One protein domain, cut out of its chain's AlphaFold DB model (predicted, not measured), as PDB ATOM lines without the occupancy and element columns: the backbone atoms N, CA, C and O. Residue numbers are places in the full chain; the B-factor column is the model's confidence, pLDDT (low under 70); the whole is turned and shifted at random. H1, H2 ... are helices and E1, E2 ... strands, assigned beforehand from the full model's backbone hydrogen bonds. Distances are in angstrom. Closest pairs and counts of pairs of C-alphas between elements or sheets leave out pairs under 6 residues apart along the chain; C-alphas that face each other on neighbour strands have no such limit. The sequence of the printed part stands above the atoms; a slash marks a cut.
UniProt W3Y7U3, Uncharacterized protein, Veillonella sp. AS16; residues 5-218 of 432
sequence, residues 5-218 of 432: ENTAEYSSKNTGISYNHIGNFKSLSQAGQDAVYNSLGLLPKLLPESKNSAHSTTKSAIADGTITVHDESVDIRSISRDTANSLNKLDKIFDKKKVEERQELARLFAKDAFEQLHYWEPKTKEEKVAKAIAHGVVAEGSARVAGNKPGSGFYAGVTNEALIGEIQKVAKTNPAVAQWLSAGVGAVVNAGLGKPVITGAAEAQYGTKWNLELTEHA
ATOM      1  N   GLU A   5     220.578 204.539 232.868       85.31
ATOM      2  CA  GLU A   5     221.772 203.981 233.503       85.31
ATOM      3  C   GLU A   5     222.974 204.894 233.242       85.31
ATOM      4  O   GLU A   5     223.353 205.132 232.096       85.31
ATOM      5  N   ASN A   6     223.576 205.410 234.310       79.31
ATOM      6  CA  ASN A   6     224.790 206.213 234.259       79.31
ATOM      7  C   ASN A   6     225.984 205.342 234.654       79.31
ATOM      8  O   ASN A   6     225.962 204.703 235.707       79.31
ATOM      9  N   THR A   7     227.048 205.380 233.856       81.25
ATOM     10  CA  THR A   7     228.306 204.678 234.131       81.25
ATOM     11  C   THR A   7     229.467 205.651 233.989       81.25
ATOM     12  O   THR A   7     229.538 206.385 233.004       81.25
ATOM     13  N   ALA A   8     230.395 205.638 234.943       79.25
ATOM     14  CA  ALA A   8     231.708 206.251 234.777       79.25
ATOM     15  C   ALA A   8     232.794 205.216 235.039       79.25
ATOM     16  O   ALA A   8     232.693 204.415 235.967       79.25
ATOM     17  N   GLU A   9     233.854 205.277 234.240       80.06
ATOM     18  CA  GLU A   9     235.023 204.415 234.352       80.06
ATOM     19  C   GLU A   9     236.291 205.259 234.230       80.06
ATOM     20  O   GLU A   9     236.317 206.254 233.502       80.06
ATOM     21  N   TYR A  10     237.358 204.861 234.922       80.44
ATOM     22  CA  TYR A  10     238.691 205.401 234.665       80.44
ATOM     23  C   TYR A  10     239.742 204.298 234.593       80.44
ATOM     24  O   TYR A  10     239.610 203.228 235.192       80.44
ATOM     25  N   SER A  11     240.830 204.608 233.888       79.25
ATOM     26  CA  SER A  11     242.054 203.817 233.858       79.25
ATOM     27  C   SER A  11     243.256 204.741 234.006       79.25
ATOM     28  O   SER A  11     243.403 205.689 233.242       79.25
ATOM     29  N   SER A  12     244.138 204.429 234.953       78.62
ATOM     30  CA  SER A  12     245.446 205.061 235.117       78.62
ATOM     31  C   SER A  12     246.539 204.078 234.720       78.62
ATOM     32  O   SER A  12     246.527 202.921 235.149       78.62
ATOM     33  N   LYS A  13     247.474 204.538 233.890       79.69
ATOM     34  CA  LYS A  13     248.636 203.772 233.433       79.69
ATOM     35  C   LYS A  13     249.890 204.570 233.756       79.69
ATOM     36  O   LYS A  13     249.919 205.771 233.502       79.69
ATOM     37  N   ASN A  14     250.912 203.904 234.287       75.06
ATOM     38  CA  ASN A  14     252.202 204.526 234.555       75.06
ATOM     39  C   ASN A  14     253.317 203.729 233.878       75.06
ATOM     40  O   ASN A  14     253.594 202.588 234.246       75.06
ATOM     41  N   THR A  15     253.936 204.349 232.879       80.19
ATOM     42  CA  THR A  15     255.099 203.823 232.171       80.19
ATOM     43  C   THR A  15     256.188 204.875 232.216       80.19
ATOM     44  O   THR A  15     256.076 205.918 231.570       80.19
ATOM     45  N   GLY A  16     257.234 204.610 232.984       81.75
ATOM     46  CA  GLY A  16     258.412 205.455 233.054       81.75
ATOM     47  C   GLY A  16     259.676 204.657 232.786       81.75
ATOM     48  O   GLY A  16     259.707 203.432 232.887       81.75
ATOM     49  N   ILE A  17     260.737 205.387 232.480       85.38
ATOM     50  CA  ILE A  17     262.101 204.879 232.477       85.38
ATOM     51  C   ILE A  17     262.872 205.751 233.462       85.38
ATOM     52  O   ILE A  17     262.725 206.974 233.456       85.38
ATOM     53  N   SER A  18     263.663 205.134 234.331       83.06
ATOM     54  CA  SER A  18     264.595 205.842 235.205       83.06
ATOM     55  C   SER A  18     266.019 205.487 234.823       83.06
ATOM     56  O   SER A  18     266.308 204.320 234.587       83.06
ATOM     57  N   TYR A  19     266.905 206.474 234.808       82.44
ATOM     58  CA  TYR A  19     268.340 206.240 234.744       82.44
ATOM     59  C   TYR A  19     268.959 206.678 236.063       82.44
ATOM     60  O   TYR A  19     268.895 207.860 236.399       82.44
ATOM     61  N   ASN A  20     269.553 205.739 236.797       77.00
ATOM     62  CA  ASN A  20     270.301 206.065 238.005       77.00
ATOM     63  C   ASN A  20     271.774 205.718 237.798       77.00
ATOM     64  O   ASN A  20     272.137 204.562 237.574       77.00
ATOM     65  N   HIS A  21     272.617 206.738 237.910       74.88
ATOM     66  CA  HIS A  21     274.065 206.609 237.895       74.88
ATOM     67  C   HIS A  21     274.630 207.216 239.170       74.88
ATOM     68  O   HIS A  21     274.412 208.392 239.460       74.88
ATOM     69  N   ILE A  22     275.375 206.414 239.920       71.88
ATOM     70  CA  ILE A  22     275.989 206.831 241.176       71.88
ATOM     71  C   ILE A  22     277.473 207.032 240.898       71.88
ATOM     72  O   ILE A  22     278.239 206.074 240.832       71.88
ATOM     73  N   GLY A  23     277.869 208.295 240.700       56.19
ATOM     74  CA  GLY A  23     279.221 208.661 240.248       56.19
ATOM     75  C   GLY A  23     280.354 208.162 241.147       56.19
ATOM     76  O   GLY A  23     281.451 207.921 240.660       56.19
ATOM     77  N   ASN A  24     280.052 207.923 242.423       69.81
ATOM     78  CA  ASN A  24     280.969 207.436 243.449       69.81
ATOM     79  C   ASN A  24     280.523 206.080 244.024       69.81
ATOM     80  O   ASN A  24     280.771 205.790 245.187       69.81
ATOM     81  N   PHE A  25     279.853 205.238 243.227       67.75
ATOM     82  CA  PHE A  25     279.341 203.942 243.695       67.75
ATOM     83  C   PHE A  25     280.425 203.113 244.400       67.75
ATOM     84  O   PHE A  25     280.217 202.644 245.509       67.75
ATOM     85  N   LYS A  26     281.628 203.048 243.815       63.69
ATOM     86  CA  LYS A  26     282.779 202.318 244.374       63.69
ATOM     87  C   LYS A  26     283.328 202.888 245.687       63.69
ATOM     88  O   LYS A  26     284.127 202.221 246.330       63.69
ATOM     89  N   SER A  27     282.979 204.125 246.043       66.88
ATOM     90  CA  SER A  27     283.412 204.760 247.290       66.88
ATOM     91  C   SER A  27     282.298 204.830 248.335       66.88
ATOM     92  O   SER A  27     282.504 205.433 249.386       66.88
ATOM     93  N   LEU A  28     281.111 204.288 248.046       60.09
ATOM     94  CA  LEU A  28     280.103 204.065 249.074       60.09
ATOM     95  C   LEU A  28     280.597 202.962 250.014       60.09
ATOM     96  O   LEU A  28     281.295 202.040 249.580       60.09
ATOM     97  N   SER A  29     280.205 203.047 251.288       55.25
ATOM     98  CA  SER A  29     280.276 201.890 252.182       55.25
ATOM     99  C   SER A  29     279.542 200.715 251.545       55.25
ATOM    100  O   SER A  29     278.662 200.927 250.707       55.25
ATOM    101  N   GLN A  30     279.862 199.494 251.963       54.25
ATOM    102  CA  GLN A  30     279.148 198.316 251.480       54.25
ATOM    103  C   GLN A  30     277.634 198.483 251.680       54.25
ATOM    104  O   GLN A  30     276.902 198.510 250.700       54.25
ATOM    105  N   ALA A  31     277.260 198.912 252.896       48.91
ATOM    106  CA  ALA A  31     275.923 199.364 253.301       48.91
ATOM    107  C   ALA A  31     275.201 200.334 252.316       48.91
ATOM    108  O   ALA A  31     273.977 200.486 252.303       48.91
ATOM    109  N   GLY A  32     275.976 201.132 251.577       55.00
ATOM    110  CA  GLY A  32     275.476 202.099 250.604       55.00
ATOM    111  C   GLY A  32     275.440 201.556 249.177       55.00
ATOM    112  O   GLY A  32     274.615 202.013 248.386       55.00
ATOM    113  N   GLN A  33     276.317 200.608 248.839       62.78
ATOM    114  CA  GLN A  33     276.329 199.939 247.540       62.78
ATOM    115  C   GLN A  33     275.122 199.006 247.401       62.78
ATOM    116  O   GLN A  33     274.474 199.018 246.347       62.78
ATOM    117  N   ASP A  34     274.745 198.286 248.456       60.06
ATOM    118  CA  ASP A  34     273.661 197.305 248.364       60.06
ATOM    119  C   ASP A  34     272.294 197.982 248.339       60.06
ATOM    120  O   ASP A  34     271.415 197.605 247.558       60.06
ATOM    121  N   ALA A  35     272.139 199.078 249.087       62.62
ATOM    122  CA  ALA A  35     270.921 199.886 249.087       62.62
ATOM    123  C   ALA A  35     270.512 200.391 247.686       62.62
ATOM    124  O   ALA A  35     269.340 200.701 247.441       62.62
ATOM    125  N   VAL A  36     271.463 200.492 246.751       69.62
ATOM    126  CA  VAL A  36     271.251 201.132 245.446       69.62
ATOM    127  C   VAL A  36     271.456 200.211 244.243       69.62
ATOM    128  O   VAL A  36     271.039 200.594 243.148       69.62
ATOM    129  N   TYR A  37     272.019 199.009 244.409       74.88
ATOM    130  CA  TYR A  37     272.392 198.115 243.301       74.88
ATOM    131  C   TYR A  37     271.218 197.768 242.373       74.88
ATOM    132  O   TYR A  37     271.285 198.028 241.170       74.88
ATOM    133  N   ASN A  38     270.081 197.326 242.926       79.12
ATOM    134  CA  ASN A  38     268.873 196.992 242.143       79.12
ATOM    135  C   ASN A  38     268.224 198.228 241.490       79.12
ATOM    136  O   ASN A  38     267.199 198.122 240.802       79.12
ATOM    137  N   SER A  39     268.765 199.416 241.758       80.88
ATOM    138  CA  SER A  39     268.334 200.689 241.201       80.88
ATOM    139  C   SER A  39     269.320 201.253 240.175       80.88
ATOM    140  O   SER A  39     268.981 202.266 239.576       80.88
ATOM    141  N   LEU A  40     270.475 200.625 239.926       80.44
ATOM    142  CA  LEU A  40     271.482 201.110 238.978       80.44
ATOM    143  C   LEU A  40     271.076 200.920 237.510       80.44
ATOM    144  O   LEU A  40     270.453 199.933 237.121       80.44
ATOM    145  N   GLY A  41     271.518 201.856 236.672       84.38
ATOM    146  CA  GLY A  41     271.366 201.786 235.225       84.38
ATOM    147  C   GLY A  41     270.013 202.288 234.728       84.38
ATOM    148  O   GLY A  41     269.319 203.054 235.398       84.38
ATOM    149  N   LEU A  42     269.679 201.899 233.496       87.31
ATOM    150  CA  LEU A  42     268.428 202.263 232.839       87.31
ATOM    151  C   LEU A  42     267.356 201.227 233.180       87.31
ATOM    152  O   LEU A  42     267.396 200.111 232.670       87.31
ATOM    153  N   LEU A  43     266.397 201.595 234.022       89.06
ATOM    154  CA  LEU A  43     265.401 200.690 234.585       89.06
ATOM    155  C   LEU A  43     263.976 201.054 234.166       89.06
ATOM    156  O   LEU A  43     263.653 202.243 234.044       89.06
ATOM    157  N   PRO A  44     263.093 200.054 234.012       87.31
ATOM    158  CA  PRO A  44     261.671 200.307 233.872       87.31
ATOM    159  C   PRO A  44     261.112 200.832 235.207       87.31
ATOM    160  O   PRO A  44     261.283 200.220 236.260       87.31
ATOM    161  N   LYS A  45     260.428 201.979 235.173       87.62
ATOM    162  CA  LYS A  45     259.678 202.537 236.307       87.62
ATOM    163  C   LYS A  45     258.194 202.307 236.054       87.62
ATOM    164  O   LYS A  45     257.512 203.146 235.467       87.62
ATOM    165  N   LEU A  46     257.723 201.135 236.456       89.62
ATOM    166  CA  LEU A  46     256.351 200.689 236.237       89.62
ATOM    167  C   LEU A  46     255.578 200.742 237.548       89.62
ATOM    168  O   LEU A  46     256.143 200.467 238.606       89.62
ATOM    169  N   LEU A  47     254.293 201.075 237.465       87.88
ATOM    170  CA  LEU A  47     253.317 200.810 238.520       87.88
ATOM    171  C   LEU A  47     252.167 200.004 237.910       87.88
ATOM    172  O   LEU A  47     251.788 200.298 236.767       87.88
ATOM    173  N   PRO A  48     251.578 199.044 238.645       84.69
ATOM    174  CA  PRO A  48     250.386 198.343 238.191       84.69
ATOM    175  C   PRO A  48     249.293 199.323 237.756       84.69
ATOM    176  O   PRO A  48     249.104 200.371 238.381       84.69
ATOM    177  N   GLU A  49     248.564 199.009 236.683       84.25
ATOM    178  CA  GLU A  49     247.452 199.855 236.233       84.25
ATOM    179  C   GLU A  49     246.415 199.991 237.354       84.25
ATOM    180  O   GLU A  49     246.202 199.060 238.124       84.25
ATOM    181  N   SER A  50     245.740 201.135 237.448       79.69
ATOM    182  CA  SER A  50     244.637 201.312 238.398       79.69
ATOM    183  C   SER A  50     243.349 201.597 237.646       79.69
ATOM    184  O   SER A  50     243.325 202.467 236.771       79.69
ATOM    185  N   LYS A  51     242.281 200.852 237.951       75.94
ATOM    186  CA  LYS A  51     240.975 200.980 237.292       75.94
ATOM    187  C   LYS A  51     239.859 200.988 238.329       75.94
ATOM    188  O   LYS A  51     239.937 200.287 239.332       75.94
ATOM    189  N   ASN A  52     238.809 201.761 238.073       76.94
ATOM    190  CA  ASN A  52     237.571 201.698 238.849       76.94
ATOM    191  C   ASN A  52     236.373 202.087 237.979       76.94
ATOM    192  O   ASN A  52     236.533 202.808 236.989       76.94
ATOM    193  N   SER A  53     235.183 201.656 238.384       75.31
ATOM    194  CA  SER A  53     233.911 202.022 237.763       75.31
ATOM    195  C   SER A  53     232.859 202.324 238.832       75.31
ATOM    196  O   SER A  53     232.893 201.751 239.920       75.31
ATOM    197  N   ALA A  54     231.926 203.227 238.539       79.12
ATOM    198  CA  ALA A  54     230.698 203.372 239.319       79.12
ATOM    199  C   ALA A  54     229.488 203.447 238.400       79.12
ATOM    200  O   ALA A  54     229.571 203.954 237.277       79.12
ATOM    201  N   HIS A  55     228.362 202.981 238.932       80.81
ATOM    202  CA  HIS A  55     227.081 202.953 238.251       80.81
ATOM    203  C   HIS A  55     226.019 203.627 239.123       80.81
ATOM    204  O   HIS A  55     226.000 203.434 240.339       80.81
ATOM    205  N   SER A  56     225.131 204.404 238.510       82.88
ATOM    206  CA  SER A  56     223.915 204.916 239.149       82.88
ATOM    207  C   SER A  56     222.742 204.826 238.178       82.88
ATOM    208  O   SER A  56     222.930 204.821 236.964       82.88
ATOM    209  N   THR A  57     221.517 204.772 238.693       85.06
ATOM    210  CA  THR A  57     220.314 204.767 237.854       85.06
ATOM    211  C   THR A  57     219.470 205.991 238.165       85.06
ATOM    212  O   THR A  57     218.979 206.136 239.285       85.06
ATOM    213  N   THR A  58     219.272 206.858 237.175       85.19
ATOM    214  CA  THR A  58     218.276 207.931 237.245       85.19
ATOM    215  C   THR A  58     216.918 207.328 236.912       85.19
ATOM    216  O   THR A  58     216.716 206.812 235.809       85.19
ATOM    217  N   LYS A  59     215.997 207.351 237.875       86.00
ATOM    218  CA  LYS A  59     214.667 206.760 237.716       86.00
ATOM    219  C   LYS A  59     213.762 207.703 236.933       86.00
ATOM    220  O   LYS A  59     213.795 208.910 237.136       86.00
ATOM    221  N   SER A  60     212.944 207.164 236.035       84.25
ATOM    222  CA  SER A  60     211.894 207.962 235.395       84.25
ATOM    223  C   SER A  60     210.782 208.283 236.395       84.25
ATOM    224  O   SER A  60     210.196 207.362 236.957       84.25
ATOM    225  N   ALA A  61     210.438 209.563 236.553       86.88
ATOM    226  CA  ALA A  61     209.281 210.004 237.328       86.88
ATOM    227  C   ALA A  61     208.570 211.180 236.643       86.88
ATOM    228  O   ALA A  61     209.208 211.974 235.947       86.88
ATOM    229  N   ILE A  62     207.257 211.301 236.846       85.50
ATOM    230  CA  ILE A  62     206.461 212.457 236.402       85.50
ATOM    231  C   ILE A  62     205.992 213.268 237.610       85.50
ATOM    232  O   ILE A  62     205.697 212.707 238.661       85.50
ATOM    233  N   ALA A  63     205.914 214.590 237.458       84.81
ATOM    234  CA  ALA A  63     205.389 215.463 238.504       84.81
ATOM    235  C   ALA A  63     203.893 215.199 238.770       84.81
ATOM    236  O   ALA A  63     203.183 214.615 237.942       84.81
ATOM    237  N   ASP A  64     203.409 215.645 239.929       83.00
ATOM    238  CA  ASP A  64     201.998 215.525 240.286       83.00
ATOM    239  C   ASP A  64     201.093 216.246 239.279       83.00
ATOM    240  O   ASP A  64     201.359 217.368 238.848       83.00
ATOM    241  N   GLY A  65     200.020 215.564 238.872       83.06
ATOM    242  CA  GLY A  65     199.130 216.020 237.809       83.06
ATOM    243  C   GLY A  65     198.200 214.926 237.284       83.06
ATOM    244  O   GLY A  65     198.368 213.733 237.582       83.06
ATOM    245  N   THR A  66     197.211 215.345 236.495       85.12
ATOM    246  CA  THR A  66     196.181 214.474 235.912       85.12
ATOM    247  C   THR A  66     196.735 213.691 234.721       85.12
ATOM    248  O   THR A  66     197.258 214.279 233.778       85.12
ATOM    249  N   ILE A  67     196.588 212.364 234.742       80.69
ATOM    250  CA  ILE A  67     196.934 211.482 233.617       80.69
ATOM    251  C   ILE A  67     195.644 211.145 232.872       80.69
ATOM    252  O   ILE A  67     194.713 210.616 233.476       80.69
ATOM    253  N   THR A  68     195.602 211.422 231.569       81.19
ATOM    254  CA  THR A  68     194.510 210.982 230.688       81.19
ATOM    255  C   THR A  68     195.022 209.830 229.830       81.19
ATOM    256  O   THR A  68     196.034 209.977 229.149       81.19
ATOM    257  N   VAL A  69     194.363 208.671 229.899       80.69
ATOM    258  CA  VAL A  69     194.719 207.462 229.138       80.69
ATOM    259  C   VAL A  69     193.693 207.296 228.021       80.69
ATOM    260  O   VAL A  69     192.498 207.265 228.303       80.69
ATOM    261  N   HIS A  70     194.151 207.245 226.768       78.94
ATOM    262  CA  HIS A  70     193.271 207.268 225.594       78.94
ATOM    263  C   HIS A  70     192.970 205.877 225.000       78.94
ATOM    264  O   HIS A  70     191.903 205.730 224.420       78.94
ATOM    265  N   ASP A  71     193.825 204.868 225.219       76.06
ATOM    266  CA  ASP A  71     193.660 203.474 224.763       76.06
ATOM    267  C   ASP A  71     194.166 202.490 225.852       76.06
ATOM    268  O   ASP A  71     195.021 202.857 226.662       76.06
ATOM    269  N   GLU A  72     193.612 201.272 225.935       68.25
ATOM    270  CA  GLU A  72     193.732 200.364 227.098       68.25
ATOM    271  C   GLU A  72     195.151 199.907 227.532       68.25
ATOM    272  O   GLU A  72     196.110 199.856 226.766       68.25
ATOM    273  N   SER A  73     195.184 199.484 228.811       67.25
ATOM    274  CA  SER A  73     196.180 198.703 229.574       67.25
ATOM    275  C   SER A  73     197.503 199.358 230.004       67.25
ATOM    276  O   SER A  73     198.532 198.684 230.080       67.25
ATOM    277  N   VAL A  74     197.497 200.640 230.379       70.62
ATOM    278  CA  VAL A  74     198.611 201.233 231.148       70.62
ATOM    279  C   VAL A  74     198.291 201.188 232.642       70.62
ATOM    280  O   VAL A  74     197.394 201.890 233.109       70.62
ATOM    281  N   ASP A  75     199.045 200.399 233.415       79.81
ATOM    282  CA  ASP A  75     198.975 200.462 234.876       79.81
ATOM    283  C   ASP A  75     199.627 201.758 235.367       79.81
ATOM    284  O   ASP A  75     200.844 201.853 235.540       79.81
ATOM    285  N   ILE A  76     198.803 202.774 235.608       77.81
ATOM    286  CA  ILE A  76     199.234 204.075 236.122       77.81
ATOM    287  C   ILE A  76     199.912 203.986 237.499       77.81
ATOM    288  O   ILE A  76     200.609 204.922 237.878       77.81
ATOM    289  N   ARG A  77     199.751 202.877 238.243       78.94
ATOM    290  CA  ARG A  77     200.443 202.652 239.525       78.94
ATOM    291  C   ARG A  77     201.916 202.291 239.334       78.94
ATOM    292  O   ARG A  77     202.706 202.494 240.248       78.94
ATOM    293  N   SER A  78     202.292 201.802 238.151       79.50
ATOM    294  CA  SER A  78     203.686 201.515 237.781       79.50
ATOM    295  C   SER A  78     204.489 202.773 237.408       79.50
ATOM    296  O   SER A  78     205.711 202.721 237.265       79.50
ATOM    297  N   ILE A  79     203.816 203.918 237.256       85.06
ATOM    298  CA  ILE A  79     204.427 205.206 236.932       85.06
ATOM    299  C   ILE A  79     204.871 205.877 238.235       85.06
ATOM    300  O   ILE A  79     204.045 206.326 239.027       85.06
ATOM    301  N   SER A  80     206.185 205.978 238.442       85.31
ATOM    302  CA  SER A  80     206.732 206.707 239.589       85.31
ATOM    303  C   SER A  80     206.351 208.190 239.539       85.31
ATOM    304  O   SER A  80     206.499 208.851 238.507       85.31
ATOM    305  N   ARG A  81     205.891 208.716 240.677       86.69
ATOM    306  CA  ARG A  81     205.698 210.156 240.925       86.69
ATOM    307  C   ARG A  81     206.769 210.750 241.841       86.69
ATOM    308  O   ARG A  81     206.725 211.929 242.171       86.69
ATOM    309  N   ASP A  82     207.748 209.941 242.241       85.62
ATOM    310  CA  ASP A  82     208.824 210.361 243.132       85.62
ATOM    311  C   ASP A  82     209.902 211.131 242.357       85.62
ATOM    312  O   ASP A  82     210.978 210.621 242.044       85.62
ATOM    313  N   THR A  83     209.589 212.374 241.992       83.94
ATOM    314  CA  THR A  83     210.538 213.269 241.319       83.94
ATOM    315  C   THR A  83     211.675 213.691 242.249       83.94
ATOM    316  O   THR A  83     212.784 213.921 241.764       83.94
ATOM    317  N   ALA A  84     211.448 213.716 243.567       82.75
ATOM    318  CA  ALA A  84     212.429 214.123 244.572       82.75
ATOM    319  C   ALA A  84     213.613 213.148 244.682       82.75
ATOM    320  O   ALA A  84     214.753 213.597 244.782       82.75
ATOM    321  N   ASN A  85     213.363 211.836 244.587       82.44
ATOM    322  CA  ASN A  85     214.409 210.803 244.645       82.44
ATOM    323  C   ASN A  85     214.752 210.198 243.269       82.44
ATOM    324  O   ASN A  85     215.478 209.208 243.176       82.44
ATOM    325  N   SER A  86     214.239 210.783 242.180       80.12
ATOM    326  CA  SER A  86     214.471 210.294 240.811       80.12
ATOM    327  C   SER A  86     215.912 210.500 240.321       80.12
ATOM    328  O   SER A  86     216.422 209.710 239.519       80.12
ATOM    329  N   LEU A  87     216.591 211.541 240.820       78.69
ATOM    330  CA  LEU A  87     217.937 211.933 240.414       78.69
ATOM    331  C   LEU A  87     219.006 211.322 241.329       78.69
ATOM    332  O   LEU A  87     219.298 211.850 242.397       78.69
ATOM    333  N   ASN A  88     219.670 210.264 240.860       74.88
ATOM    334  CA  ASN A  88     220.833 209.688 241.540       74.88
ATOM    335  C   ASN A  88     222.133 210.179 240.891       74.88
ATOM    336  O   ASN A  88     222.550 209.682 239.838       74.88
ATOM    337  N   LYS A  89     222.784 211.166 241.517       70.31
ATOM    338  CA  LYS A  89     224.077 211.689 241.053       70.31
ATOM    339  C   LYS A  89     225.163 210.622 241.201       70.31
ATOM    340  O   LYS A  89     225.286 209.998 242.248       70.31
ATOM    341  N   LEU A  90     225.963 210.442 240.154       76.88
ATOM    342  CA  LEU A  90     227.141 209.584 240.201       76.88
ATOM    343  C   LEU A  90     228.274 210.308 240.946       76.88
ATOM    344  O   LEU A  90     228.652 211.423 240.569       76.88
ATOM    345  N   ASP A  91     228.804 209.688 241.998       73.69
ATOM    346  CA  ASP A  91     229.913 210.249 242.768       73.69
ATOM    347  C   ASP A  91     231.199 210.360 241.936       73.69
ATOM    348  O   ASP A  91     231.419 209.642 240.957       73.69
ATOM    349  N   LYS A  92     232.097 211.266 242.340       75.19
ATOM    350  CA  LYS A  92     233.414 211.405 241.709       75.19
ATOM    351  C   LYS A  92     234.250 210.153 241.992       75.19
ATOM    352  O   LYS A  92     234.735 209.964 243.104       75.19
ATOM    353  N   ILE A  93     234.469 209.335 240.965       74.69
ATOM    354  CA  ILE A  93     235.189 208.059 241.103       74.69
ATOM    355  C   ILE A  93     236.713 208.160 241.002       74.69
ATOM    356  O   ILE A  93     237.405 207.257 241.468       74.69
ATOM    357  N   PHE A  94     237.243 209.227 240.393       81.38
ATOM    358  CA  PHE A  94     238.681 209.406 240.177       81.38
ATOM    359  C   PHE A  94     239.265 210.460 241.116       81.38
ATOM    360  O   PHE A  94     238.854 211.622 241.111       81.38
ATOM    361  N   ASP A  95     240.282 210.057 241.868       83.19
ATOM    362  CA  ASP A  95     241.119 210.927 242.684       83.19
ATOM    363  C   ASP A  95     242.574 210.530 242.442       83.19
ATOM    364  O   ASP A  95     242.995 209.430 242.801       83.19
ATOM    365  N   LYS A  96     243.329 211.426 241.795       81.44
ATOM    366  CA  LYS A  96     244.719 211.178 241.408       81.44
ATOM    367  C   LYS A  96     245.574 210.771 242.610       81.44
ATOM    368  O   LYS A  96     246.327 209.811 242.497       81.44
ATOM    369  N   LYS A  97     245.417 211.452 243.752       84.25
ATOM    370  CA  LYS A  97     246.212 211.174 244.953       84.25
ATOM    371  C   LYS A  97     245.909 209.774 245.481       84.25
ATOM    372  O   LYS A  97     246.827 209.007 245.735       84.25
ATOM    373  N   LYS A  98     244.626 209.399 245.541       84.56
ATOM    374  CA  LYS A  98     244.220 208.046 245.964       84.56
ATOM    375  C   LYS A  98     244.707 206.956 245.008       84.56
ATOM    376  O   LYS A  98     244.979 205.844 245.446       84.56
ATOM    377  N   VAL A  99     244.786 207.242 243.707       84.88
ATOM    378  CA  VAL A  99     245.334 206.302 242.717       84.88
ATOM    379  C   VAL A  99     246.839 206.114 242.917       84.88
ATOM    380  O   VAL A  99     247.290 204.975 242.977       84.88
ATOM    381  N   GLU A 100     247.594 207.202 243.080       83.56
ATOM    382  CA  GLU A 100     249.038 207.151 243.349       83.56
ATOM    383  C   GLU A 100     249.342 206.417 244.665       83.56
ATOM    384  O   GLU A 100     250.198 205.537 244.688       83.56
ATOM    385  N   GLU A 101     248.585 206.689 245.735       84.62
ATOM    386  CA  GLU A 101     248.713 206.002 247.028       84.62
ATOM    387  C   GLU A 101     248.451 204.493 246.920       84.62
ATOM    388  O   GLU A 101     249.189 203.697 247.496       84.62
ATOM    389  N   ARG A 102     247.433 204.069 246.157       87.62
ATOM    390  CA  ARG A 102     247.137 202.640 245.942       87.62
ATOM    391  C   ARG A 102     248.216 201.933 245.135       87.62
ATOM    392  O   ARG A 102     248.569 200.802 245.455       87.62
ATOM    393  N   GLN A 103     248.718 202.578 244.086       88.81
ATOM    394  CA  GLN A 103     249.790 202.026 243.261       88.81
ATOM    395  C   GLN A 103     251.097 201.906 244.051       88.81
ATOM    396  O   GLN A 103     251.792 200.899 243.937       88.81
ATOM    397  N   GLU A 104     251.407 202.896 244.888       86.38
ATOM    398  CA  GLU A 104     252.577 202.856 245.762       86.38
ATOM    399  C   GLU A 104     252.422 201.819 246.883       86.38
ATOM    400  O   GLU A 104     253.356 201.071 247.160       86.38
ATOM    401  N   LEU A 105     251.229 201.690 247.472       87.50
ATOM    402  CA  LEU A 105     250.933 200.637 248.446       87.50
ATOM    403  C   LEU A 105     251.074 199.237 247.832       87.50
ATOM    404  O   LEU A 105     251.643 198.355 248.468       87.50
ATOM    405  N   ALA A 106     250.598 199.035 246.600       91.62
ATOM    406  CA  ALA A 106     250.785 197.782 245.871       91.62
ATOM    407  C   ALA A 106     252.274 197.475 245.660       91.62
ATOM    408  O   ALA A 106     252.726 196.371 245.949       91.62
ATOM    409  N   ARG A 107     253.055 198.481 245.249       90.56
ATOM    410  CA  ARG A 107     254.505 198.360 245.071       90.56
ATOM    411  C   ARG A 107     255.223 197.988 246.373       90.56
ATOM    412  O   ARG A 107     256.116 197.147 246.348       90.56
ATOM    413  N   LEU A 108     254.864 198.615 247.495       82.25
ATOM    414  CA  LEU A 108     255.437 198.313 248.813       82.25
ATOM    415  C   LEU A 108     255.036 196.918 249.304       82.25
ATOM    416  O   LEU A 108     255.885 196.186 249.796       82.25
ATOM    417  N   PHE A 109     253.776 196.524 249.104       87.94
ATOM    418  CA  PHE A 109     253.313 195.168 249.396       87.94
ATOM    419  C   PHE A 109     254.086 194.119 248.586       87.94
ATOM    420  O   PHE A 109     254.580 193.147 249.152       87.94
ATOM    421  N   ALA A 110     254.216 194.325 247.270       90.81
ATOM    422  CA  ALA A 110     254.975 193.443 246.393       90.81
ATOM    423  C   ALA A 110     256.433 193.343 246.839       90.81
ATOM    424  O   ALA A 110     256.958 192.237 246.914       90.81
ATOM    425  N   LYS A 111     257.062 194.476 247.180       85.12
ATOM    426  CA  LYS A 111     258.419 194.509 247.732       85.12
ATOM    427  C   LYS A 111     258.537 193.582 248.939       85.12
ATOM    428  O   LYS A 111     259.216 192.570 248.835       85.12
ATOM    429  N   ASP A 112     257.833 193.870 250.029       76.31
ATOM    430  CA  ASP A 112     257.959 193.101 251.275       76.31
ATOM    431  C   ASP A 112     257.651 191.607 251.085       76.31
ATOM    432  O   ASP A 112     258.277 190.744 251.701       76.31
ATOM    433  N   ALA A 113     256.675 191.273 250.239       83.00
ATOM    434  CA  ALA A 113     256.261 189.892 250.027       83.00
ATOM    435  C   ALA A 113     257.210 189.112 249.101       83.00
ATOM    436  O   ALA A 113     257.502 187.947 249.378       83.00
ATOM    437  N   PHE A 114     257.731 189.719 248.030       89.31
ATOM    438  CA  PHE A 114     258.743 189.074 247.186       89.31
ATOM    439  C   PHE A 114     260.079 188.941 247.910       89.31
ATOM    440  O   PHE A 114     260.712 187.894 247.792       89.31
ATOM    441  N   GLU A 115     260.454 189.932 248.723       78.44
ATOM    442  CA  GLU A 115     261.605 189.812 249.621       78.44
ATOM    443  C   GLU A 115     261.421 188.624 250.571       78.44
ATOM    444  O   GLU A 115     262.361 187.879 250.797       78.44
ATOM    445  N   GLN A 116     260.213 188.358 251.078       77.69
ATOM    446  CA  GLN A 116     259.961 187.157 251.884       77.69
ATOM    447  C   GLN A 116     260.061 185.854 251.082       77.69
ATOM    448  O   GLN A 116     260.686 184.901 251.552       77.69
ATOM    449  N   LEU A 117     259.468 185.802 249.884       84.31
ATOM    450  CA  LEU A 117     259.539 184.620 249.018       84.31
ATOM    451  C   LEU A 117     260.954 184.332 248.525       84.31
ATOM    452  O   LEU A 117     261.258 183.176 248.229       84.31
ATOM    453  N   HIS A 118     261.825 185.342 248.497       82.75
ATOM    454  CA  HIS A 118     263.232 185.173 248.170       82.75
ATOM    455  C   HIS A 118     263.870 184.012 248.928       82.75
ATOM    456  O   HIS A 118     264.475 183.127 248.323       82.75
ATOM    457  N   TYR A 119     263.615 183.974 250.232       67.62
ATOM    458  CA  TYR A 119     264.228 183.049 251.180       67.62
ATOM    459  C   TYR A 119     263.641 181.648 251.166       67.62
ATOM    460  O   TYR A 119     264.120 180.763 251.870       67.62
ATOM    461  N   TRP A 120     262.589 181.425 250.388       80.31
ATOM    462  CA  TRP A 120     262.175 180.068 250.116       80.31
ATOM    463  C   TRP A 120     263.166 179.456 249.125       80.31
ATOM    464  O   TRP A 120     263.161 179.819 247.950       80.31
ATOM    465  N   GLU A 121     264.021 178.546 249.589       78.12
ATOM    466  CA  GLU A 121     264.994 177.823 248.759       78.12
ATOM    467  C   GLU A 121     264.461 176.437 248.355       78.12
ATOM    468  O   GLU A 121     264.615 175.464 249.099       78.12
ATOM    469  N   PRO A 122     263.804 176.307 247.192       81.31
ATOM    470  CA  PRO A 122     263.209 175.045 246.781       81.31
ATOM    471  C   PRO A 122     264.278 174.044 246.319       81.31
ATOM    472  O   PRO A 122     265.026 174.302 245.369       81.31
ATOM    473  N   LYS A 123     264.312 172.863 246.942       81.25
ATOM    474  CA  LYS A 123     265.275 171.787 246.641       81.25
ATOM    475  C   LYS A 123     264.714 170.774 245.643       81.25
ATOM    476  O   LYS A 123     265.470 170.143 244.904       81.25
ATOM    477  N   THR A 124     263.392 170.653 245.567       87.62
ATOM    478  CA  THR A 124     262.675 169.732 244.670       87.62
ATOM    479  C   THR A 124     261.992 170.460 243.509       87.62
ATOM    480  O   THR A 124     261.867 171.687 243.493       87.62
ATOM    481  N   LYS A 125     261.541 169.713 242.491       91.25
ATOM    482  CA  LYS A 125     260.772 170.298 241.377       91.25
ATOM    483  C   LYS A 125     259.420 170.818 241.865       91.25
ATOM    484  O   LYS A 125     258.974 171.874 241.427       91.25
ATOM    485  N   GLU A 126     258.807 170.097 242.790       91.94
ATOM    486  CA  GLU A 126     257.524 170.409 243.404       91.94
ATOM    487  C   GLU A 126     257.610 171.709 244.208       91.94
ATOM    488  O   GLU A 126     256.772 172.592 244.037       91.94
ATOM    489  N   GLU A 127     258.664 171.890 245.009       88.75
ATOM    490  CA  GLU A 127     258.896 173.143 245.738       88.75
ATOM    491  C   GLU A 127     259.178 174.319 244.797       88.75
ATOM    492  O   GLU A 127     258.728 175.429 245.067       88.75
ATOM    493  N   LYS A 128     259.864 174.100 243.664       91.31
ATOM    494  CA  LYS A 128     260.075 175.154 242.650       91.31
ATOM    495  C   LYS A 128     258.753 175.613 242.042       91.31
ATOM    496  O   LYS A 128     258.522 176.811 241.904       91.31
ATOM    497  N   VAL A 129     257.867 174.669 241.722       93.88
ATOM    498  CA  VAL A 129     256.507 174.975 241.258       93.88
ATOM    499  C   VAL A 129     255.724 175.710 242.346       93.88
ATOM    500  O   VAL A 129     255.056 176.700 242.056       93.88
ATOM    501  N   ALA A 130     255.834 175.276 243.599       94.62
ATOM    502  CA  ALA A 130     255.151 175.910 244.718       94.62
ATOM    503  C   ALA A 130     255.644 177.355 244.956       94.62
ATOM    504  O   ALA A 130     254.815 178.248 245.146       94.62
ATOM    505  N   LYS A 131     256.956 177.616 244.842       95.19
ATOM    506  CA  LYS A 131     257.529 178.973 244.882       95.19
ATOM    507  C   LYS A 131     256.999 179.839 243.746       95.19
ATOM    508  O   LYS A 131     256.529 180.946 244.001       95.19
ATOM    509  N   ALA A 132     256.961 179.316 242.523       96.88
ATOM    510  CA  ALA A 132     256.373 180.034 241.394       96.88
ATOM    511  C   ALA A 132     254.890 180.378 241.628       96.88
ATOM    512  O   ALA A 132     254.473 181.511 241.393       96.88
ATOM    513  N   ILE A 133     254.095 179.447 242.165       96.69
ATOM    514  CA  ILE A 133     252.693 179.707 242.532       96.69
ATOM    515  C   ILE A 133     252.594 180.810 243.591       96.69
ATOM    516  O   ILE A 133     251.767 181.711 243.448       96.69
ATOM    517  N   ALA A 134     253.439 180.786 244.623       95.44
ATOM    518  CA  ALA A 134     253.451 181.829 245.645       95.44
ATOM    519  C   ALA A 134     253.824 183.203 245.072       95.44
ATOM    520  O   ALA A 134     253.178 184.194 245.411       95.44
ATOM    521  N   HIS A 135     254.772 183.263 244.131       97.75
ATOM    522  CA  HIS A 135     255.061 184.485 243.377       97.75
ATOM    523  C   HIS A 135     253.829 184.987 242.616       97.75
ATOM    524  O   HIS A 135     253.541 186.184 242.619       97.75
ATOM    525  N   GLY A 136     253.053 184.079 242.021       97.12
ATOM    526  CA  GLY A 136     251.754 184.401 241.434       97.12
ATOM    527  C   GLY A 136     250.767 184.992 242.441       97.12
ATOM    528  O   GLY A 136     250.115 185.992 242.154       97.12
ATOM    529  N   VAL A 137     250.656 184.408 243.635       96.56
ATOM    530  CA  VAL A 137     249.762 184.909 244.693       96.56
ATOM    531  C   VAL A 137     250.162 186.318 245.138       96.56
ATOM    532  O   VAL A 137     249.289 187.178 245.264       96.56
ATOM    533  N   VAL A 138     251.458 186.580 245.326       96.31
ATOM    534  CA  VAL A 138     251.968 187.912 245.689       96.31
ATOM    535  C   VAL A 138     251.692 188.930 244.585       96.31
ATOM    536  O   VAL A 138     251.099 189.975 244.862       96.31
ATOM    537  N   ALA A 139     252.025 188.598 243.336       97.56
ATOM    538  CA  ALA A 139     251.737 189.438 242.174       97.56
ATOM    539  C   ALA A 139     250.239 189.761 242.052       97.56
ATOM    540  O   ALA A 139     249.843 190.887 241.751       97.56
ATOM    541  N   GLU A 140     249.374 188.776 242.298       97.31
ATOM    542  CA  GLU A 140     247.926 188.960 242.261       97.31
ATOM    543  C   GLU A 140     247.424 189.850 243.401       97.31
ATOM    544  O   GLU A 140     246.582 190.722 243.176       97.31
ATOM    545  N   GLY A 141     247.943 189.658 244.614       93.81
ATOM    546  CA  GLY A 141     247.652 190.519 245.757       93.81
ATOM    547  C   GLY A 141     248.019 191.974 245.471       93.81
ATOM    548  O   GLY A 141     247.160 192.849 245.595       93.81
ATOM    549  N   SER A 142     249.243 192.218 244.995       95.94
ATOM    550  CA  SER A 142     249.717 193.548 244.586       95.94
ATOM    551  C   SER A 142     248.820 194.168 243.511       95.94
ATOM    552  O   SER A 142     248.271 195.259 243.702       95.94
ATOM    553  N   ALA A 143     248.552 193.440 242.422       95.56
ATOM    554  CA  ALA A 143     247.701 193.930 241.344       95.56
ATOM    555  C   ALA A 143     246.304 194.328 241.853       95.56
ATOM    556  O   ALA A 143     245.755 195.357 241.441       95.56
ATOM    557  N   ARG A 144     245.722 193.549 242.771       93.38
ATOM    558  CA  ARG A 144     244.413 193.840 243.374       93.38
ATOM    559  C   ARG A 144     244.450 195.045 244.314       93.38
ATOM    560  O   ARG A 144     243.505 195.832 244.279       93.38
ATOM    561  N   VAL A 145     245.523 195.240 245.085       90.56
ATOM    562  CA  VAL A 145     245.733 196.456 245.898       90.56
ATOM    563  C   VAL A 145     245.757 197.706 245.012       90.56
ATOM    564  O   VAL A 145     245.129 198.713 245.345       90.56
ATOM    565  N   ALA A 146     246.370 197.618 243.830       88.88
ATOM    566  CA  ALA A 146     246.351 198.697 242.840       88.88
ATOM    567  C   ALA A 146     244.976 198.910 242.163       88.88
ATOM    568  O   ALA A 146     244.780 199.902 241.454       88.88
ATOM    569  N   GLY A 147     243.999 198.026 242.397       87.56
ATOM    570  CA  GLY A 147     242.639 198.109 241.851       87.56
ATOM    571  C   GLY A 147     242.406 197.291 240.578       87.56
ATOM    572  O   GLY A 147     241.446 197.548 239.853       87.56
ATOM    573  N   ASN A 148     243.267 196.320 240.261       91.06
ATOM    574  CA  ASN A 148     243.059 195.451 239.103       91.06
ATOM    575  C   ASN A 148     242.026 194.347 239.373       91.06
ATOM    576  O   ASN A 148     241.795 193.923 240.507       91.06
ATOM    577  N   LYS A 149     241.430 193.840 238.287       90.12
ATOM    578  CA  LYS A 149     240.534 192.675 238.323       90.12
ATOM    579  C   LYS A 149     241.315 191.386 238.627       90.12
ATOM    580  O   LYS A 149     242.498 191.323 238.289       90.12
ATOM    581  N   PRO A 150     240.654 190.337 239.147       91.88
ATOM    582  CA  PRO A 150     241.292 189.050 239.385       91.88
ATOM    583  C   PRO A 150     242.047 188.469 238.175       91.88
ATOM    584  O   PRO A 150     241.594 188.547 237.020       91.88
ATOM    585  N   GLY A 151     243.198 187.868 238.461       91.88
ATOM    586  CA  GLY A 151     244.107 187.247 237.499       91.88
ATOM    587  C   GLY A 151     244.930 188.248 236.691       91.88
ATOM    588  O   GLY A 151     245.375 187.905 235.599       91.88
ATOM    589  N   SER A 152     245.067 189.490 237.165       93.56
ATOM    590  CA  SER A 152     245.872 190.517 236.483       93.56
ATOM    591  C   SER A 152     247.353 190.451 236.849       93.56
ATOM    592  O   SER A 152     248.165 190.959 236.080       93.56
ATOM    593  N   GLY A 153     247.701 189.843 237.989       96.50
ATOM    594  CA  GLY A 153     249.089 189.644 238.414       96.50
ATOM    595  C   GLY A 153     249.513 188.176 238.411       96.50
ATOM    596  O   GLY A 153     250.649 187.875 238.051       96.50
ATOM    597  N   PHE A 154     248.591 187.258 238.734       98.00
ATOM    598  CA  PHE A 154     248.915 185.851 239.006       98.00
ATOM    599  C   PHE A 154     249.807 185.190 237.948       98.00
ATOM    600  O   PHE A 154     250.913 184.751 238.253       98.00
ATOM    601  N   TYR A 155     249.360 185.150 236.692       97.94
ATOM    602  CA  TYR A 155     250.081 184.445 235.628       97.94
ATOM    603  C   TYR A 155     251.436 185.076 235.303       97.94
ATOM    604  O   TYR A 155     252.383 184.349 235.008       97.94
ATOM    605  N   ALA A 156     251.546 186.405 235.385       97.94
ATOM    606  CA  ALA A 156     252.813 187.100 235.187       97.94
ATOM    607  C   ALA A 156     253.815 186.748 236.298       97.94
ATOM    608  O   ALA A 156     254.953 186.407 235.990       97.94
ATOM    609  N   GLY A 157     253.374 186.733 237.563       97.56
ATOM    610  CA  GLY A 157     254.204 186.335 238.704       97.56
ATOM    611  C   GLY A 157     254.680 184.881 238.625       97.56
ATOM    612  O   GLY A 157     255.878 184.630 238.742       97.56
ATOM    613  N   VAL A 158     253.767 183.935 238.347       98.12
ATOM    614  CA  VAL A 158     254.116 182.508 238.180       98.12
ATOM    615  C   VAL A 158     255.115 182.317 237.046       98.12
ATOM    616  O   VAL A 158     256.128 181.645 237.218       98.12
ATOM    617  N   THR A 159     254.831 182.901 235.881       98.00
ATOM    618  CA  THR A 159     255.657 182.696 234.685       98.00
ATOM    619  C   THR A 159     257.034 183.324 234.850       98.00
ATOM    620  O   THR A 159     258.025 182.714 234.460       98.00
ATOM    621  N   ASN A 160     257.114 184.514 235.455       98.31
ATOM    622  CA  ASN A 160     258.389 185.167 235.727       98.31
ATOM    623  C   ASN A 160     259.275 184.312 236.636       98.31
ATOM    624  O   ASN A 160     260.421 184.056 236.286       98.31
ATOM    625  N   GLU A 161     258.738 183.819 237.757       97.25
ATOM    626  CA  GLU A 161     259.509 182.973 238.676       97.25
ATOM    627  C   GLU A 161     259.892 181.632 238.038       97.25
ATOM    628  O   GLU A 161     261.020 181.172 238.183       97.25
ATOM    629  N   ALA A 162     258.999 181.026 237.251       96.00
ATOM    630  CA  ALA A 162     259.310 179.797 236.522       96.00
ATOM    631  C   ALA A 162     260.457 179.976 235.504       96.00
ATOM    632  O   ALA A 162     261.189 179.024 235.233       96.00
ATOM    633  N   LEU A 163     260.623 181.184 234.953       96.56
ATOM    634  CA  LEU A 163     261.671 181.530 233.990       96.56
ATOM    635  C   LEU A 163     262.866 182.264 234.619       96.56
ATOM    636  O   LEU A 163     263.803 182.605 233.895       96.56
ATOM    637  N   ILE A 164     262.882 182.490 235.938       92.88
ATOM    638  CA  ILE A 164     263.857 183.384 236.584       92.88
ATOM    639  C   ILE A 164     265.307 182.929 236.381       92.88
ATOM    640  O   ILE A 164     266.189 183.749 236.141       92.88
ATOM    641  N   GLY A 165     265.545 181.613 236.363       90.12
ATOM    642  CA  GLY A 165     266.864 181.047 236.075       90.12
ATOM    643  C   GLY A 165     267.319 181.261 234.626       90.12
ATOM    644  O   GLY A 165     268.506 181.452 234.378       90.12
ATOM    645  N   GLU A 166     266.400 181.275 233.656       94.69
ATOM    646  CA  GLU A 166     266.728 181.584 232.254       94.69
ATOM    647  C   GLU A 166     266.966 183.084 232.058       94.69
ATOM    648  O   GLU A 166     267.905 183.477 231.362       94.69
ATOM    649  N   ILE A 167     266.176 183.925 232.733       93.50
ATOM    650  CA  ILE A 167     266.397 185.376 232.790       93.50
ATOM    651  C   ILE A 167     267.801 185.660 233.333       93.50
ATOM    652  O   ILE A 167     268.547 186.418 232.713       93.50
ATOM    653  N   GLN A 168     268.196 184.996 234.423       88.56
ATOM    654  CA  GLN A 168     269.528 185.129 235.009       88.56
ATOM    655  C   GLN A 168     270.640 184.704 234.042       88.56
ATOM    656  O   GLN A 168     271.636 185.410 233.912       88.56
ATOM    657  N   LYS A 169     270.494 183.587 233.317       90.94
ATOM    658  CA  LYS A 169     271.514 183.151 232.341       90.94
ATOM    659  C   LYS A 169     271.784 184.206 231.266       90.94
ATOM    660  O   LYS A 169     272.930 184.373 230.850       90.94
ATOM    661  N   VAL A 170     270.742 184.910 230.818       92.19
ATOM    662  CA  VAL A 170     270.867 185.983 229.822       92.19
ATOM    663  C   VAL A 170     271.412 187.263 230.456       92.19
ATOM    664  O   VAL A 170     272.313 187.890 229.901       92.19
ATOM    665  N   ALA A 171     270.884 187.647 231.619       88.50
ATOM    666  CA  ALA A 171     271.251 188.879 232.309       88.50
ATOM    667  C   ALA A 171     272.647 188.835 232.948       88.50
ATOM    668  O   ALA A 171     273.276 189.882 233.110       88.50
ATOM    669  N   LYS A 172     273.148 187.639 233.276       85.50
ATOM    670  CA  LYS A 172     274.340 187.423 234.105       85.50
ATOM    671  C   LYS A 172     274.190 188.195 235.423       85.50
ATOM    672  O   LYS A 172     273.223 187.966 236.134       85.50
ATOM    673  N   THR A 173     275.096 189.127 235.703       76.62
ATOM    674  CA  THR A 173     275.080 190.003 236.885       76.62
ATOM    675  C   THR A 173     274.552 191.409 236.570       76.62
ATOM    676  O   THR A 173     274.850 192.361 237.279       76.62
ATOM    677  N   ASN A 174     273.829 191.607 235.457       84.50
ATOM    678  CA  ASN A 174     273.296 192.923 235.104       84.50
ATOM    679  C   ASN A 174     271.842 193.094 235.599       84.50
ATOM    680  O   ASN A 174     270.918 192.641 234.906       84.50
ATOM    681  N   PRO A 175     271.613 193.824 236.711       85.56
ATOM    682  CA  PRO A 175     270.282 193.981 237.303       85.56
ATOM    683  C   PRO A 175     269.296 194.698 236.376       85.56
ATOM    684  O   PRO A 175     268.086 194.472 236.442       85.56
ATOM    685  N   ALA A 176     269.782 195.577 235.493       90.50
ATOM    686  CA  ALA A 176     268.922 196.287 234.556       90.50
ATOM    687  C   ALA A 176     268.407 195.358 233.451       90.50
ATOM    688  O   ALA A 176     267.223 195.397 233.115       90.50
ATOM    689  N   VAL A 177     269.271 194.489 232.916       93.19
ATOM    690  CA  VAL A 177     268.885 193.517 231.880       93.19
ATOM    691  C   VAL A 177     267.868 192.520 232.431       93.19
ATOM    692  O   VAL A 177     266.835 192.305 231.797       93.19
ATOM    693  N   ALA A 178     268.106 191.968 233.624       93.75
ATOM    694  CA  ALA A 178     267.167 191.057 234.274       93.75
ATOM    695  C   ALA A 178     265.793 191.708 234.501       93.75
ATOM    696  O   ALA A 178     264.766 191.122 234.148       93.75
ATOM    697  N   GLN A 179     265.752 192.948 235.001       95.19
ATOM    698  CA  GLN A 179     264.496 193.674 235.216       95.19
ATOM    699  C   GLN A 179     263.736 193.958 233.910       95.19
ATOM    700  O   GLN A 179     262.512 193.813 233.884       95.19
ATOM    701  N   TRP A 180     264.422 194.311 232.818       96.12
ATOM    702  CA  TRP A 180     263.783 194.516 231.510       96.12
ATOM    703  C   TRP A 180     263.253 193.224 230.888       96.12
ATOM    704  O   TRP A 180     262.139 193.220 230.362       96.12
ATOM    705  N   LEU A 181     264.011 192.125 230.969       97.31
ATOM    706  CA  LEU A 181     263.558 190.812 230.497       97.31
ATOM    707  C   LEU A 181     262.306 190.362 231.252       97.31
ATOM    708  O   LEU A 181     261.323 189.956 230.636       97.31
ATOM    709  N   SER A 182     262.318 190.520 232.573       97.69
ATOM    710  CA  SER A 182     261.198 190.180 233.455       97.69
ATOM    711  C   SER A 182     259.956 191.012 233.141       97.69
ATOM    712  O   SER A 182     258.871 190.469 232.933       97.69
ATOM    713  N   ALA A 183     260.121 192.333 233.001       97.50
ATOM    714  CA  ALA A 183     259.046 193.218 232.563       97.50
ATOM    715  C   ALA A 183     258.469 192.785 231.203       97.50
ATOM    716  O   ALA A 183     257.252 192.771 231.018       97.50
ATOM    717  N   GLY A 184     259.331 192.389 230.263       97.25
ATOM    718  CA  GLY A 184     258.935 191.861 228.959       97.25
ATOM    719  C   GLY A 184     258.124 190.568 229.056       97.25
ATOM    720  O   GLY A 184     257.058 190.475 228.448       97.25
ATOM    721  N   VAL A 185     258.575 189.597 229.859       97.88
ATOM    722  CA  VAL A 185     257.846 188.342 230.121       97.88
ATOM    723  C   VAL A 185     256.448 188.644 230.655       97.88
ATOM    724  O   VAL A 185     255.456 188.182 230.091       97.88
ATOM    725  N   GLY A 186     256.352 189.479 231.692       97.94
ATOM    726  CA  GLY A 186     255.071 189.859 232.281       97.94
ATOM    727  C   GLY A 186     254.142 190.584 231.301       97.94
ATOM    728  O   GLY A 186     252.942 190.300 231.258       97.94
ATOM    729  N   ALA A 187     254.691 191.478 230.472       97.31
ATOM    730  CA  ALA A 187     253.944 192.179 229.431       97.31
ATOM    731  C   ALA A 187     253.344 191.206 228.404       97.31
ATOM    732  O   ALA A 187     252.156 191.300 228.090       97.31
ATOM    733  N   VAL A 188     254.150 190.266 227.899       98.00
ATOM    734  CA  VAL A 188     253.737 189.280 226.887       98.00
ATOM    735  C   VAL A 188     252.666 188.341 227.437       98.00
ATOM    736  O   VAL A 188     251.654 188.117 226.771       98.00
ATOM    737  N   VAL A 189     252.846 187.843 228.664       97.81
ATOM    738  CA  VAL A 189     251.863 186.975 229.331       97.81
ATOM    739  C   VAL A 189     250.513 187.679 229.433       97.81
ATOM    740  O   VAL A 189     249.495 187.144 228.992       97.81
ATOM    741  N   ASN A 190     250.487 188.907 229.953       97.75
ATOM    742  CA  ASN A 190     249.225 189.623 230.104       97.75
ATOM    743  C   ASN A 190     248.612 190.032 228.763       97.75
ATOM    744  O   ASN A 190     247.390 189.973 228.631       97.75
ATOM    745  N   ALA A 191     249.420 190.382 227.758       96.38
ATOM    746  CA  ALA A 191     248.923 190.643 226.410       96.38
ATOM    747  C   ALA A 191     248.201 189.415 225.827       96.38
ATOM    748  O   ALA A 191     247.074 189.542 225.350       96.38
ATOM    749  N   GLY A 192     248.802 188.223 225.933       94.56
ATOM    750  CA  GLY A 192     248.205 186.971 225.453       94.56
ATOM    751  C   GLY A 192     246.917 186.574 226.183       94.56
ATOM    752  O   GLY A 192     246.039 185.950 225.594       94.56
ATOM    753  N   LEU A 193     246.771 186.979 227.447       93.69
ATOM    754  CA  LEU A 193     245.590 186.707 228.274       93.69
ATOM    755  C   LEU A 193     244.521 187.816 228.217       93.69
ATOM    756  O   LEU A 193     243.522 187.737 228.935       93.69
ATOM    757  N   GLY A 194     244.725 188.870 227.418       93.00
ATOM    758  CA  GLY A 194     243.823 190.029 227.375       93.00
ATOM    759  C   GLY A 194     243.749 190.795 228.704       93.00
ATOM    760  O   GLY A 194     242.718 191.384 229.042       93.00
ATOM    761  N   LYS A 195     244.823 190.755 229.497       93.94
ATOM    762  CA  LYS A 195     244.960 191.394 230.813       93.94
ATOM    763  C   LYS A 195     245.764 192.702 230.716       93.94
ATOM    764  O   LYS A 195     246.393 192.968 229.692       93.94
ATOM    765  N   PRO A 196     245.750 193.554 231.760       93.94
ATOM    766  CA  PRO A 196     246.507 194.806 231.764       93.94
ATOM    767  C   PRO A 196     248.018 194.565 231.590       93.94
ATOM    768  O   PRO A 196     248.672 194.006 232.471       93.94
ATOM    769  N   VAL A 197     248.571 194.962 230.441       94.62
ATOM    770  CA  VAL A 197     249.964 194.674 230.043       94.62
ATOM    771  C   VAL A 197     250.964 195.288 231.018       94.62
ATOM    772  O   VAL A 197     251.927 194.628 231.403       94.62
ATOM    773  N   ILE A 198     250.721 196.526 231.461       94.69
ATOM    774  CA  ILE A 198     251.647 197.225 232.362       94.69
ATOM    775  C   ILE A 198     251.619 196.621 233.764       94.69
ATOM    776  O   ILE A 198     252.667 196.534 234.396       94.69
ATOM    777  N   THR A 199     250.466 196.127 234.224       95.81
ATOM    778  CA  THR A 199     250.386 195.358 235.474       95.81
ATOM    779  C   THR A 199     251.232 194.095 235.389       95.81
ATOM    780  O   THR A 199     252.058 193.872 236.261       95.81
ATOM    781  N   GLY A 200     251.109 193.314 234.310       97.12
ATOM    782  CA  GLY A 200     251.914 192.101 234.141       97.12
ATOM    783  C   GLY A 200     253.412 192.405 234.138       97.12
ATOM    784  O   GLY A 200     254.178 191.755 234.842       97.12
ATOM    785  N   ALA A 201     253.814 193.440 233.399       97.25
ATOM    786  CA  ALA A 201     255.196 193.899 233.347       97.25
ATOM    787  C   ALA A 201     255.726 194.363 234.714       97.25
ATOM    788  O   ALA A 201     256.836 193.995 235.093       97.25
ATOM    789  N   ALA A 202     254.938 195.146 235.458       96.62
ATOM    790  CA  ALA A 202     255.308 195.631 236.784       96.62
ATOM    791  C   ALA A 202     255.492 194.470 237.768       96.62
ATOM    792  O   ALA A 202     256.550 194.360 238.375       96.62
ATOM    793  N   GLU A 203     254.514 193.566 237.872       97.75
ATOM    794  CA  GLU A 203     254.567 192.459 238.836       97.75
ATOM    795  C   GLU A 203     255.715 191.481 238.551       97.75
ATOM    796  O   GLU A 203     256.390 191.025 239.474       97.75
ATOM    797  N   ALA A 204     255.988 191.185 237.277       97.69
ATOM    798  CA  ALA A 204     257.129 190.357 236.897       97.69
ATOM    799  C   ALA A 204     258.467 191.049 237.220       97.69
ATOM    800  O   ALA A 204     259.369 190.442 237.796       97.69
ATOM    801  N   GLN A 205     258.585 192.345 236.915       96.44
ATOM    802  CA  GLN A 205     259.777 193.128 237.245       96.44
ATOM    803  C   GLN A 205     260.014 193.223 238.756       96.44
ATOM    804  O   GLN A 205     261.156 193.109 239.195       96.44
ATOM    805  N   TYR A 206     258.957 193.405 239.544       94.88
ATOM    806  CA  TYR A 206     258.988 193.410 241.006       94.88
ATOM    807  C   TYR A 206     259.471 192.076 241.566       94.88
ATOM    808  O   TYR A 206     260.394 192.059 242.381       94.88
ATOM    809  N   GLY A 207     258.909 190.972 241.061       92.38
ATOM    810  CA  GLY A 207     259.335 189.622 241.405       92.38
ATOM    811  C   GLY A 207     260.835 189.442 241.209       92.38
ATOM    812  O   GLY A 207     261.515 189.023 242.130       92.38
ATOM    813  N   THR A 208     261.388 189.847 240.067       93.75
ATOM    814  CA  THR A 208     262.837 189.752 239.819       93.75
ATOM    815  C   THR A 208     263.654 190.708 240.685       93.75
ATOM    816  O   THR A 208     264.627 190.286 241.306       93.75
ATOM    817  N   LYS A 209     263.241 191.980 240.775       89.62
ATOM    818  CA  LYS A 209     263.958 193.031 241.515       89.62
ATOM    819  C   LYS A 209     264.128 192.701 243.000       89.62
ATOM    820  O   LYS A 209     265.118 193.121 243.597       89.62
ATOM    821  N   TRP A 210     263.162 192.012 243.597       86.25
ATOM    822  CA  TRP A 210     263.134 191.733 245.036       86.25
ATOM    823  C   TRP A 210     263.274 190.246 245.390       86.25
ATOM    824  O   TRP A 210     263.322 189.918 246.568       86.25
ATOM    825  N   ASN A 211     263.398 189.360 244.394       84.69
ATOM    826  CA  ASN A 211     263.820 187.965 244.563       84.69
ATOM    827  C   ASN A 211     265.251 187.767 244.037       84.69
ATOM    828  O   ASN A 211     266.194 187.729 244.815       84.69
ATOM    829  N   LEU A 212     265.441 187.674 242.718       77.00
ATOM    830  CA  LEU A 212     266.724 187.297 242.111       77.00
ATOM    831  C   LEU A 212     267.865 188.253 242.482       77.00
ATOM    832  O   LEU A 212     268.942 187.816 242.894       77.00
ATOM    833  N   GLU A 213     267.618 189.555 242.356       74.12
ATOM    834  CA  GLU A 213     268.676 190.558 242.485       74.12
ATOM    835  C   GLU A 213     269.234 190.670 243.910       74.12
ATOM    836  O   GLU A 213     270.368 191.097 244.080       74.12
ATOM    837  N   LEU A 214     268.496 190.239 244.943       67.94
ATOM    838  CA  LEU A 214     269.027 190.198 246.313       67.94
ATOM    839  C   LEU A 214     270.209 189.227 246.451       67.94
ATOM    840  O   LEU A 214     271.194 189.544 247.116       67.94
ATOM    841  N   THR A 215     270.136 188.061 245.802       67.19
ATOM    842  CA  THR A 215     271.211 187.059 245.843       67.19
ATOM    843  C   THR A 215     272.385 187.441 244.949       67.19
ATOM    844  O   THR A 215     273.532 187.291 245.369       67.19
ATOM    845  N   GLU A 216     272.131 187.915 243.727       70.50
ATOM    846  CA  GLU A 216     273.216 188.289 242.807       70.50
ATOM    847  C   GLU A 216     273.998 189.486 243.322       70.50
ATOM    848  O   GLU A 216     275.227 189.478 243.296       70.50
ATOM    849  N   HIS A 217     273.295 190.449 243.908       70.88
ATOM    850  CA  HIS A 217     273.947 191.550 244.571       70.88
ATOM    851  C   HIS A 217     274.877 191.071 245.697       70.88
ATOM    852  O   HIS A 217     276.072 191.353 245.667       70.88
ATOM    853  N   ALA A 218     274.370 190.275 246.645       72.25
ATOM    854  CA  ALA A 218     275.196 189.778 247.744       72.25
ATOM    855  C   ALA A 218     276.391 188.928 247.260       72.25
ATOM    856  O   ALA A 218     277.456 188.937 247.877       72.25
TER     857      ALA A 218
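AT A GLANCE: This is residues 5 to 218 of the 432 residues of an uncharacterized protein of Veillonella sp. AS16 (UniProt W3Y7U3). A long two-stranded ribbon, E1 and E2, has a cluster of helices at one end, where H2, H6 and H7 pack on E2 around residues 43 to 48. From the ribbon's other end the long stretch of residues 59 to 95 loops away and folds back to H2; its residues 69 to 75 stick out, and this loop and the ribbon make the length. H7 is in the middle of the cluster with H2, H3, H4 and H6 about it, while the small helices H1 and H8 sit at the end away from the loop. The printed part has 214 residues, with two antiparallel strands and eight helices in the order E1 H1 E2 H2 H3 H4 H5 H6 H7 H8, of mixed class. It is only just loose, close to extended, with a radius of gyration of the C-alphas of 25.2 A and spans of 89 by 42 by 25 A.

HOW THE PARTS SIT: Start at E1, residues 5 to 20, and look across to E2, residues 41 to 58: they are antiparallel, at 172 degrees between directions. Look for N 6 and O 56 at 2.8 A and N 18 and O 43 at 2.9 A, both within hydrogen-bond range. Go on to H2, residues 96 to 118, whose closest C-alpha to E2 is that of Gln 103, 6.0 A from Leu 47. H2 and H3, residues 125 to 145, touch as a helical hairpin, opposite ways at a shallow tilt of 15 degrees, with the C-alphas of Ala 106 and Ser 142 closest at 4.6 A. H3 and H4, residues 154 to 162, form another hairpin and touch at 4.0 A between C-alphas 136 and 154; their tilt of 37 degrees is only just steep. H5, residues 164 to 171, touches H6, residues 175 to 192, with C-alphas 171 and 178 closest at 5.0 A; here H6 uses residues 177 to 182 alone. H7, residues 197 to 210, is the hub, touching H2, H3, H4 and H6. It forms a hairpin with H6, opposite ways at a tilt of 34 degrees, only just shallow, with C-alphas 183 and 201 closest at 4.0 A. The closest C-alphas of H7 and E2, those of Thr 199 and Pro 48, are also 4.0 A apart. H1, residues 30 to 37, and H8, residues 212 to 218, only just touch, with 3 pairs of C-alphas within 8 A; the closest are Tyr 37 and His 217, 6.9 A apart. H2 and H6 are apart. In H2 to H8 every O i to N i+4 pair is within hydrogen-bond range; in H1, 2 of 4 are.

IN THESE COORDINATES: Find C-alpha 5 at (221.772, 203.981, 233.503); from there E1 runs 48.8 A to C-alpha 20. After H1, E2 returns over 53.5 A from C-alpha 41 to C-alpha 58 at (218.276, 207.931, 237.245). Pick up H2 at C-alpha 96, (244.719, 211.178, 241.408), and follow it for 32.6 A. H3 covers 30.5 A, H6 26.0 A and H7 20.2 A, while H1, H4, H5 and H8 are shorter. H8 ends at C-alpha 218, (275.196, 189.778, 247.744).

THE WHOLE: The two C-alphas farthest apart, those of Ser 27 and His 70, are 92.7 A apart. The printed part has no cut, and the one long link is that from E2 to H2, 37 residues. Residues 26 to 32, of which 30 to 32 belong to H1, stand free, as do residues 69 to 75. The mean pLDDT of the printed part is 84.9; look for values under 70 at residues 23 to 36, 72 to 73, 119 and 214 to 215.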